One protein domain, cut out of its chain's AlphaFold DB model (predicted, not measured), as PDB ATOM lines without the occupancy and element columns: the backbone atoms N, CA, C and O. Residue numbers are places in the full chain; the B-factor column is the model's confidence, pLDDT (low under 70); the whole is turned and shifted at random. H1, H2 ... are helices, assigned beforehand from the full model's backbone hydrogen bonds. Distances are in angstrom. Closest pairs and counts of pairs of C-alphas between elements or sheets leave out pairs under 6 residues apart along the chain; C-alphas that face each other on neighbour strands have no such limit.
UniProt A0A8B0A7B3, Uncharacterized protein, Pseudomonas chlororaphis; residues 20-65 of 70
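This is residues 20 to 65 of the 70 residues of an uncharacterized protein of Pseudomonas chlororaphis (UniProt A0A8B0A7B3). There is little regular structure here: a long, narrow loop of chain, in which residues 20 to 37 run out to a turn at H1 and residues 42 to 57 run back past them to H2 at the opposite end. A short antiparallel pairing of residues 32 to 33 with 47 to 48 ties the two runs together. The printed part has 46 residues, with two named helices, H1 then H2, and no named strand; its class is all helix, though these helices hold 8 residues. It is a loose rod, 39 by 19 by 13 A, with a radius of gyration of the C-alphas of 13.4 A.

C-alpha 20 is at (41.146, 21.921, 62.438). H1, residues 38 to 41, begins at C-alpha (27.669, 40.959, 82.891). H2, residues 58 to 61, spans 5.5 A and ends at C-alpha (42.776, 9.123, 68.257).

H1 and H2 are apart. Both are too short for an O i to N i+4 pair; the one O i to N i+3 pair is within hydrogen-bond range in H1, but not in H2.

The C-alphas farthest apart, of Ala 38 and Pro 59, are 39.5 A apart. The link from H1 to H2 is long, 16 residues. The printed part has no cut, and no printed residue is under pLDDT 70.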
ATOM      1  N   ALA A  20      41.151  21.531  61.034       91.25
ATOM      2  CA  ALA A  20      41.146  21.921  62.438       91.25
ATOM      3  C   ALA A  20      42.553  22.049  63.007       91.25
ATOM      4  O   ALA A  20      43.433  21.245  62.710       91.25
ATOM      5  N   SER A  21      42.738  23.057  63.855       92.12
ATOM      6  CA  SER A  21      43.991  23.283  64.582       92.12
ATOM      7  C   SER A  21      44.013  22.538  65.916       92.12
ATOM      8  O   SER A  21      45.080  22.312  66.481       92.12
ATOM      9  N   CYS A  22      42.841  22.171  66.444       89.94
ATOM     10  CA  CYS A  22      42.727  21.493  67.724       89.94
ATOM     11  C   CYS A  22      42.578  19.978  67.552       89.94
ATOM     12  O   CYS A  22      41.753  19.504  66.773       89.94
ATOM     13  N   HIS A  23      43.311  19.208  68.360       88.56
ATOM     14  CA  HIS A  23      43.300  17.742  68.314       88.56
ATOM     15  C   HIS A  23      41.942  17.118  68.689       88.56
ATOM     16  O   HIS A  23      41.667  15.981  68.333       88.56
ATOM     17  N   ILE A  24      41.060  17.853  69.370       88.69
ATOM     18  CA  ILE A  24      39.713  17.370  69.723       88.69
ATOM     19  C   ILE A  24      38.644  17.663  68.655       88.69
ATOM     20  O   ILE A  24      37.459  17.398  68.897       88.69
ATOM     21  N   GLY A  25      39.040  18.233  67.512       89.69
ATOM     22  CA  GLY A  25      38.172  18.428  66.351       89.69
ATOM     23  C   GLY A  25      37.802  19.874  66.016       89.69
ATOM     24  O   GLY A  25      37.217  20.092  64.962       89.69
ATOM     25  N   TYR A  26      38.105  20.859  66.866       93.12
ATOM     26  CA  TYR A  26      37.730  22.265  66.628       93.12
ATOM     27  C   TYR A  26      38.690  23.001  65.693       93.12
ATOM     28  O   TYR A  26      39.891  22.704  65.652       93.12
ATOM     29  N   HIS A  27      38.168  24.002  64.980       92.25
ATOM     30  CA  HIS A  27      38.954  24.803  64.049       92.25
ATOM     31  C   HIS A  27      40.090  25.538  64.776       92.25
ATOM     32  O   HIS A  27      41.236  25.510  64.317       92.25
ATOM     33  N   SER A  28      39.802  26.115  65.945       91.69
ATOM     34  CA  SER A  28      40.762  26.739  66.856       91.69
ATOM     35  C   SER A  28      40.918  25.951  68.160       91.69
ATOM     36  O   SER A  28      39.982  25.338  68.669       91.69
ATOM     37  N   CYS A  29      42.102  26.029  68.772       91.25
ATOM     38  CA  CYS A  29      42.293  25.573  70.155       91.25
ATOM     39  C   CYS A  29      41.501  26.422  71.165       91.25
ATOM     40  O   CYS A  29      41.187  25.944  72.251       91.25
ATOM     41  N   PHE A  30      41.140  27.657  70.806       92.19
ATOM     42  CA  PHE A  30      40.360  28.576  71.637       92.19
ATOM     43  C   PHE A  30      38.847  28.432  71.389       92.19
ATOM     44  O   PHE A  30      38.144  29.423  71.193       92.19
ATOM     45  N   TYR A  31      38.348  27.191  71.390       92.62
ATOM     46  CA  TYR A  31      36.935  26.844  71.149       92.62
ATOM     47  C   TYR A  31      36.002  27.150  72.341       92.62
ATOM     48  O   TYR A  31      34.780  27.027  72.238       92.62
ATOM     49  N   ARG A  32      36.576  27.541  73.487       93.06
ATOM     50  CA  ARG A  32      35.882  27.987  74.702       93.06
ATOM     51  C   ARG A  32      36.553  29.237  75.252       93.06
ATOM     52  O   ARG A  32      37.773  29.379  75.158       93.06
ATOM     53  N   ARG A  33      35.770  30.106  75.885       93.19
ATOM     54  CA  ARG A  33      36.264  31.290  76.596       93.19
ATOM     55  C   ARG A  33      35.591  31.461  77.950       93.19
ATOM     56  O   ARG A  33      34.481  30.984  78.177       93.19
ATOM     57  N   VAL A  34      36.257  32.206  78.821       92.75
ATOM     58  CA  VAL A  34      35.711  32.619  80.117       92.75
ATOM     59  C   VAL A  34      34.669  33.735  79.895       92.75
ATOM     60  O   VAL A  34      34.901  34.624  79.058       92.75
ATOM     61  N   PRO A  35      33.513  33.705  80.582       94.12
ATOM     62  CA  PRO A  35      32.564  34.816  80.579       94.12
ATOM     63  C   PRO A  35      33.178  36.075  81.215       94.12
ATOM     64  O   PRO A  35      33.961  35.998  82.159       94.12
ATOM     65  N   VAL A  36      32.828  37.258  80.699       93.94
ATOM     66  CA  VAL A  36      33.356  38.548  81.179       93.94
ATOM     67  C   VAL A  36      32.232  39.550  81.440       93.94
ATOM     68  O   VAL A  36      31.185  39.496  80.794       93.94
ATOM     69  N   ALA A  37      32.467  40.483  82.368       93.25
ATOM     70  CA  ALA A  37      31.499  41.506  82.779       93.25
ATOM     71  C   ALA A  37      30.130  40.887  83.137       93.25
ATOM     72  O   ALA A  37      30.092  39.878  83.835       93.25
ATOM     73  N   ALA A  38      29.027  41.440  82.625       92.31
ATOM     74  CA  ALA A  38      27.669  40.959  82.891       92.31
ATOM     75  C   ALA A  38      27.455  39.473  82.542       92.31
ATOM     76  O   ALA A  38      26.628  38.805  83.153       92.31
ATOM     77  N   GLN A  39      28.224  38.910  81.600       89.25
ATOM     78  CA  GLN A  39      28.129  37.477  81.288       89.25
ATOM     79  C   GLN A  39      28.582  36.607  82.459       89.25
ATOM     80  O   GLN A  39      28.110  35.486  82.595       89.25
ATOM     81  N   ARG A  40      29.488  37.120  83.295       90.81
ATOM     82  CA  ARG A  40      29.971  36.410  84.476       90.81
ATOM     83  C   ARG A  40      28.980  36.458  85.634       90.81
ATOM     84  O   ARG A  40      28.978  35.567  86.468       90.81
ATOM     85  N   GLU A  41      28.100  37.454  85.658       91.00
ATOM     86  CA  GLU A  41      26.996  37.510  86.623       91.00
ATOM     87  C   GLU A  41      25.942  36.428  86.342       91.00
ATOM     88  O   GLU A  41      25.273  35.964  87.261       91.00
ATOM     89  N   ALA A  42      25.822  35.988  85.084       86.94
ATOM     90  CA  ALA A  42      24.915  34.916  84.679       86.94
ATOM     91  C   ALA A  42      25.453  33.502  84.982       86.94
ATOM     92  O   ALA A  42      24.676  32.548  84.963       86.94
ATOM     93  N   GLY A  43      26.755  33.355  85.254       89.69
ATOM     94  CA  GLY A  43      27.381  32.083  85.611       89.69
ATOM     95  C   GLY A  43      28.873  32.003  85.272       89.69
ATOM     96  O   GLY A  43      29.411  32.829  84.535       89.69
ATOM     97  N   ASP A  44      29.529  30.965  85.797       88.06
ATOM     98  CA  ASP A  44      30.958  30.679  85.589       88.06
ATOM     99  C   ASP A  44      31.217  29.583  84.532       88.06
ATOM    100  O   ASP A  44      32.357  29.157  84.337       88.06
ATOM    101  N   GLU A  45      30.180  29.110  83.830       90.94
ATOM    102  CA  GLU A  45      30.347  28.109  82.772       90.94
ATOM    103  C   GLU A  45      31.125  28.686  81.576       90.94
ATOM    104  O   GLU A  45      30.952  29.841  81.173       90.94
ATOM    105  N   PHE A  46      31.997  27.867  80.982       90.25
ATOM    106  CA  PHE A  46      32.717  28.247  79.774       90.25
ATOM    107  C   PHE A  46      31.762  28.468  78.600       90.25
ATOM    108  O   PHE A  46      30.953  27.610  78.258       90.25
ATOM    109  N   ILE A  47      31.941  29.588  77.904       91.75
ATOM    110  CA  ILE A  47      31.172  29.906  76.701       91.75
ATOM    111  C   ILE A  47      31.886  29.302  75.495       91.75
ATOM    112  O   ILE A  47      33.039  29.644  75.216       91.75
ATOM    113  N   PHE A  48      31.195  28.438  74.754       91.25
ATOM    114  CA  PHE A  48      31.691  27.908  73.487       91.25
ATOM    115  C   PHE A  48      31.717  29.005  72.417       91.25
ATOM    116  O   PHE A  48      30.734  29.717  72.208       91.25
ATOM    117  N   THR A  49      32.861  29.159  71.756       91.56
ATOM    118  CA  THR A  49      33.077  30.133  70.672       91.56
ATOM    119  C   THR A  49      32.857  29.515  69.294       91.56
ATOM    120  O   THR A  49      32.616  30.236  68.330       91.56
ATOM    121  N   GLU A  50      32.893  28.185  69.209       89.94
ATOM    122  CA  GLU A  50      32.634  27.409  68.001       89.94
ATOM    123  C   GLU A  50      31.437  26.481  68.217       89.94
ATOM    124  O   GLU A  50      31.320  25.819  69.249       89.94
ATOM    125  N   SER A  51      30.542  26.420  67.230       85.38
ATOM    126  CA  SER A  51      29.300  25.641  67.306       85.38
ATOM    127  C   SER A  51      29.475  24.166  66.948       85.38
ATOM    128  O   SER A  51      28.660  23.336  67.342       85.38
ATOM    129  N   SER A  52      30.512  23.821  66.184       88.25
ATOM    130  CA  SER A  52      30.710  22.468  65.667       88.25
ATOM    131  C   SER A  52      32.188  22.133  65.510       88.25
ATOM    132  O   SER A  52      33.041  23.015  65.451       88.25
ATOM    133  N   LYS A  53      32.478  20.833  65.472       90.69
ATOM    134  CA  LYS A  53      33.813  20.304  65.194       90.69
ATOM    135  C   LYS A  53      33.983  20.114  63.691       90.69
ATOM    136  O   LYS A  53      33.065  19.637  63.029       90.69
ATOM    137  N   THR A  54      35.170  20.407  63.178       90.75
ATOM    138  CA  THR A  54      35.540  20.154  61.782       90.75
ATOM    139  C   THR A  54      35.803  18.669  61.512       90.75
ATOM    140  O   THR A  54      35.635  18.218  60.383       90.75
ATOM    141  N   PHE A  55      36.202  17.896  62.528       89.69
ATOM    142  CA  PHE A  55      36.344  16.439  62.425       89.69
ATOM    143  C   PHE A  55      36.013  15.730  63.746       89.69
ATOM    144  O   PHE A  55      36.030  16.340  64.817       89.69
ATOM    145  N   ASP A  56      35.729  14.426  63.671       86.31
ATOM    146  CA  ASP A  56      35.556  13.581  64.856       86.31
ATOM    147  C   ASP A  56      36.914  13.018  65.316       86.31
ATOM    148  O   ASP A  56      37.548  12.274  64.564       86.31
ATOM    149  N   PRO A  57      37.391  13.347  66.531       85.75
ATOM    150  CA  PRO A  57      38.645  12.813  67.045       85.75
ATOM    151  C   PRO A  57      38.591  11.319  67.372       85.75
ATOM    152  O   PRO A  57      39.643  10.688  67.374       85.75
ATOM    153  N   LYS A  58      37.415  10.729  67.624       85.81
ATOM    154  CA  LYS A  58      37.290   9.306  67.994       85.81
ATOM    155  C   LYS A  58      37.902   8.344  66.965       85.81
ATOM    156  O   LYS A  58      38.724   7.525  67.360       85.81
ATOM    157  N   PRO A  59      37.576   8.420  65.661       86.19
ATOM    158  CA  PRO A  59      38.181   7.535  64.665       86.19
ATOM    159  C   PRO A  59      39.683   7.777  64.450       86.19
ATOM    160  O   PRO A  59      40.354   6.897  63.922       86.19
ATOM    161  N   ILE A  60      40.213   8.946  64.832       85.19
ATOM    162  CA  ILE A  60      41.621   9.318  64.605       85.19
ATOM    163  C   ILE A  60      42.498   8.951  65.805       85.19
ATOM    164  O   ILE A  60      43.594   8.422  65.639       85.19
ATOM    165  N   TYR A  61      42.018   9.240  67.013       82.00
ATOM    166  CA  TYR A  61      42.776   9.123  68.257       82.00
ATOM    167  C   TYR A  61      42.293   7.980  69.160       82.00
ATOM    168  O   TYR A  61      42.926   7.708  70.178       82.00
ATOM    169  N   GLY A  62      41.205   7.295  68.796       83.38
ATOM    170  CA  GLY A  62      40.643   6.190  69.568       83.38
ATOM    171  C   GLY A  62      40.300   6.615  70.993       83.38
ATOM    172  O   GLY A  62      39.600   7.607  71.203       83.38
ATOM    173  N   ASP A  63      40.853   5.883  71.958       78.56
ATOM    174  CA  ASP A  63      40.654   6.100  73.395       78.56
ATOM    175  C   ASP A  63      41.762   6.949  74.040       78.56
ATOM    176  O   ASP A  63      41.954   6.913  75.257       78.56
ATOM    177  N   ALA A  64      42.533   7.703  73.245       79.19
ATOM    178  CA  ALA A  64      43.556   8.586  73.792       79.19
ATOM    179  C   ALA A  64      42.939   9.567  74.813       79.19
ATOM    180  O   ALA A  64      41.887  10.162  74.549       79.19
ATOM    181  N   PRO A  65      43.586   9.770  75.977       72.94
ATOM    182  CA  PRO A  65      43.032  10.607  77.029       72.94
ATOM    183  C   PRO A  65      42.928  12.058  76.554       72.94
ATOM    184  O   PRO A  65      43.918  12.684  76.179       72.94
TER     185      PRO A  65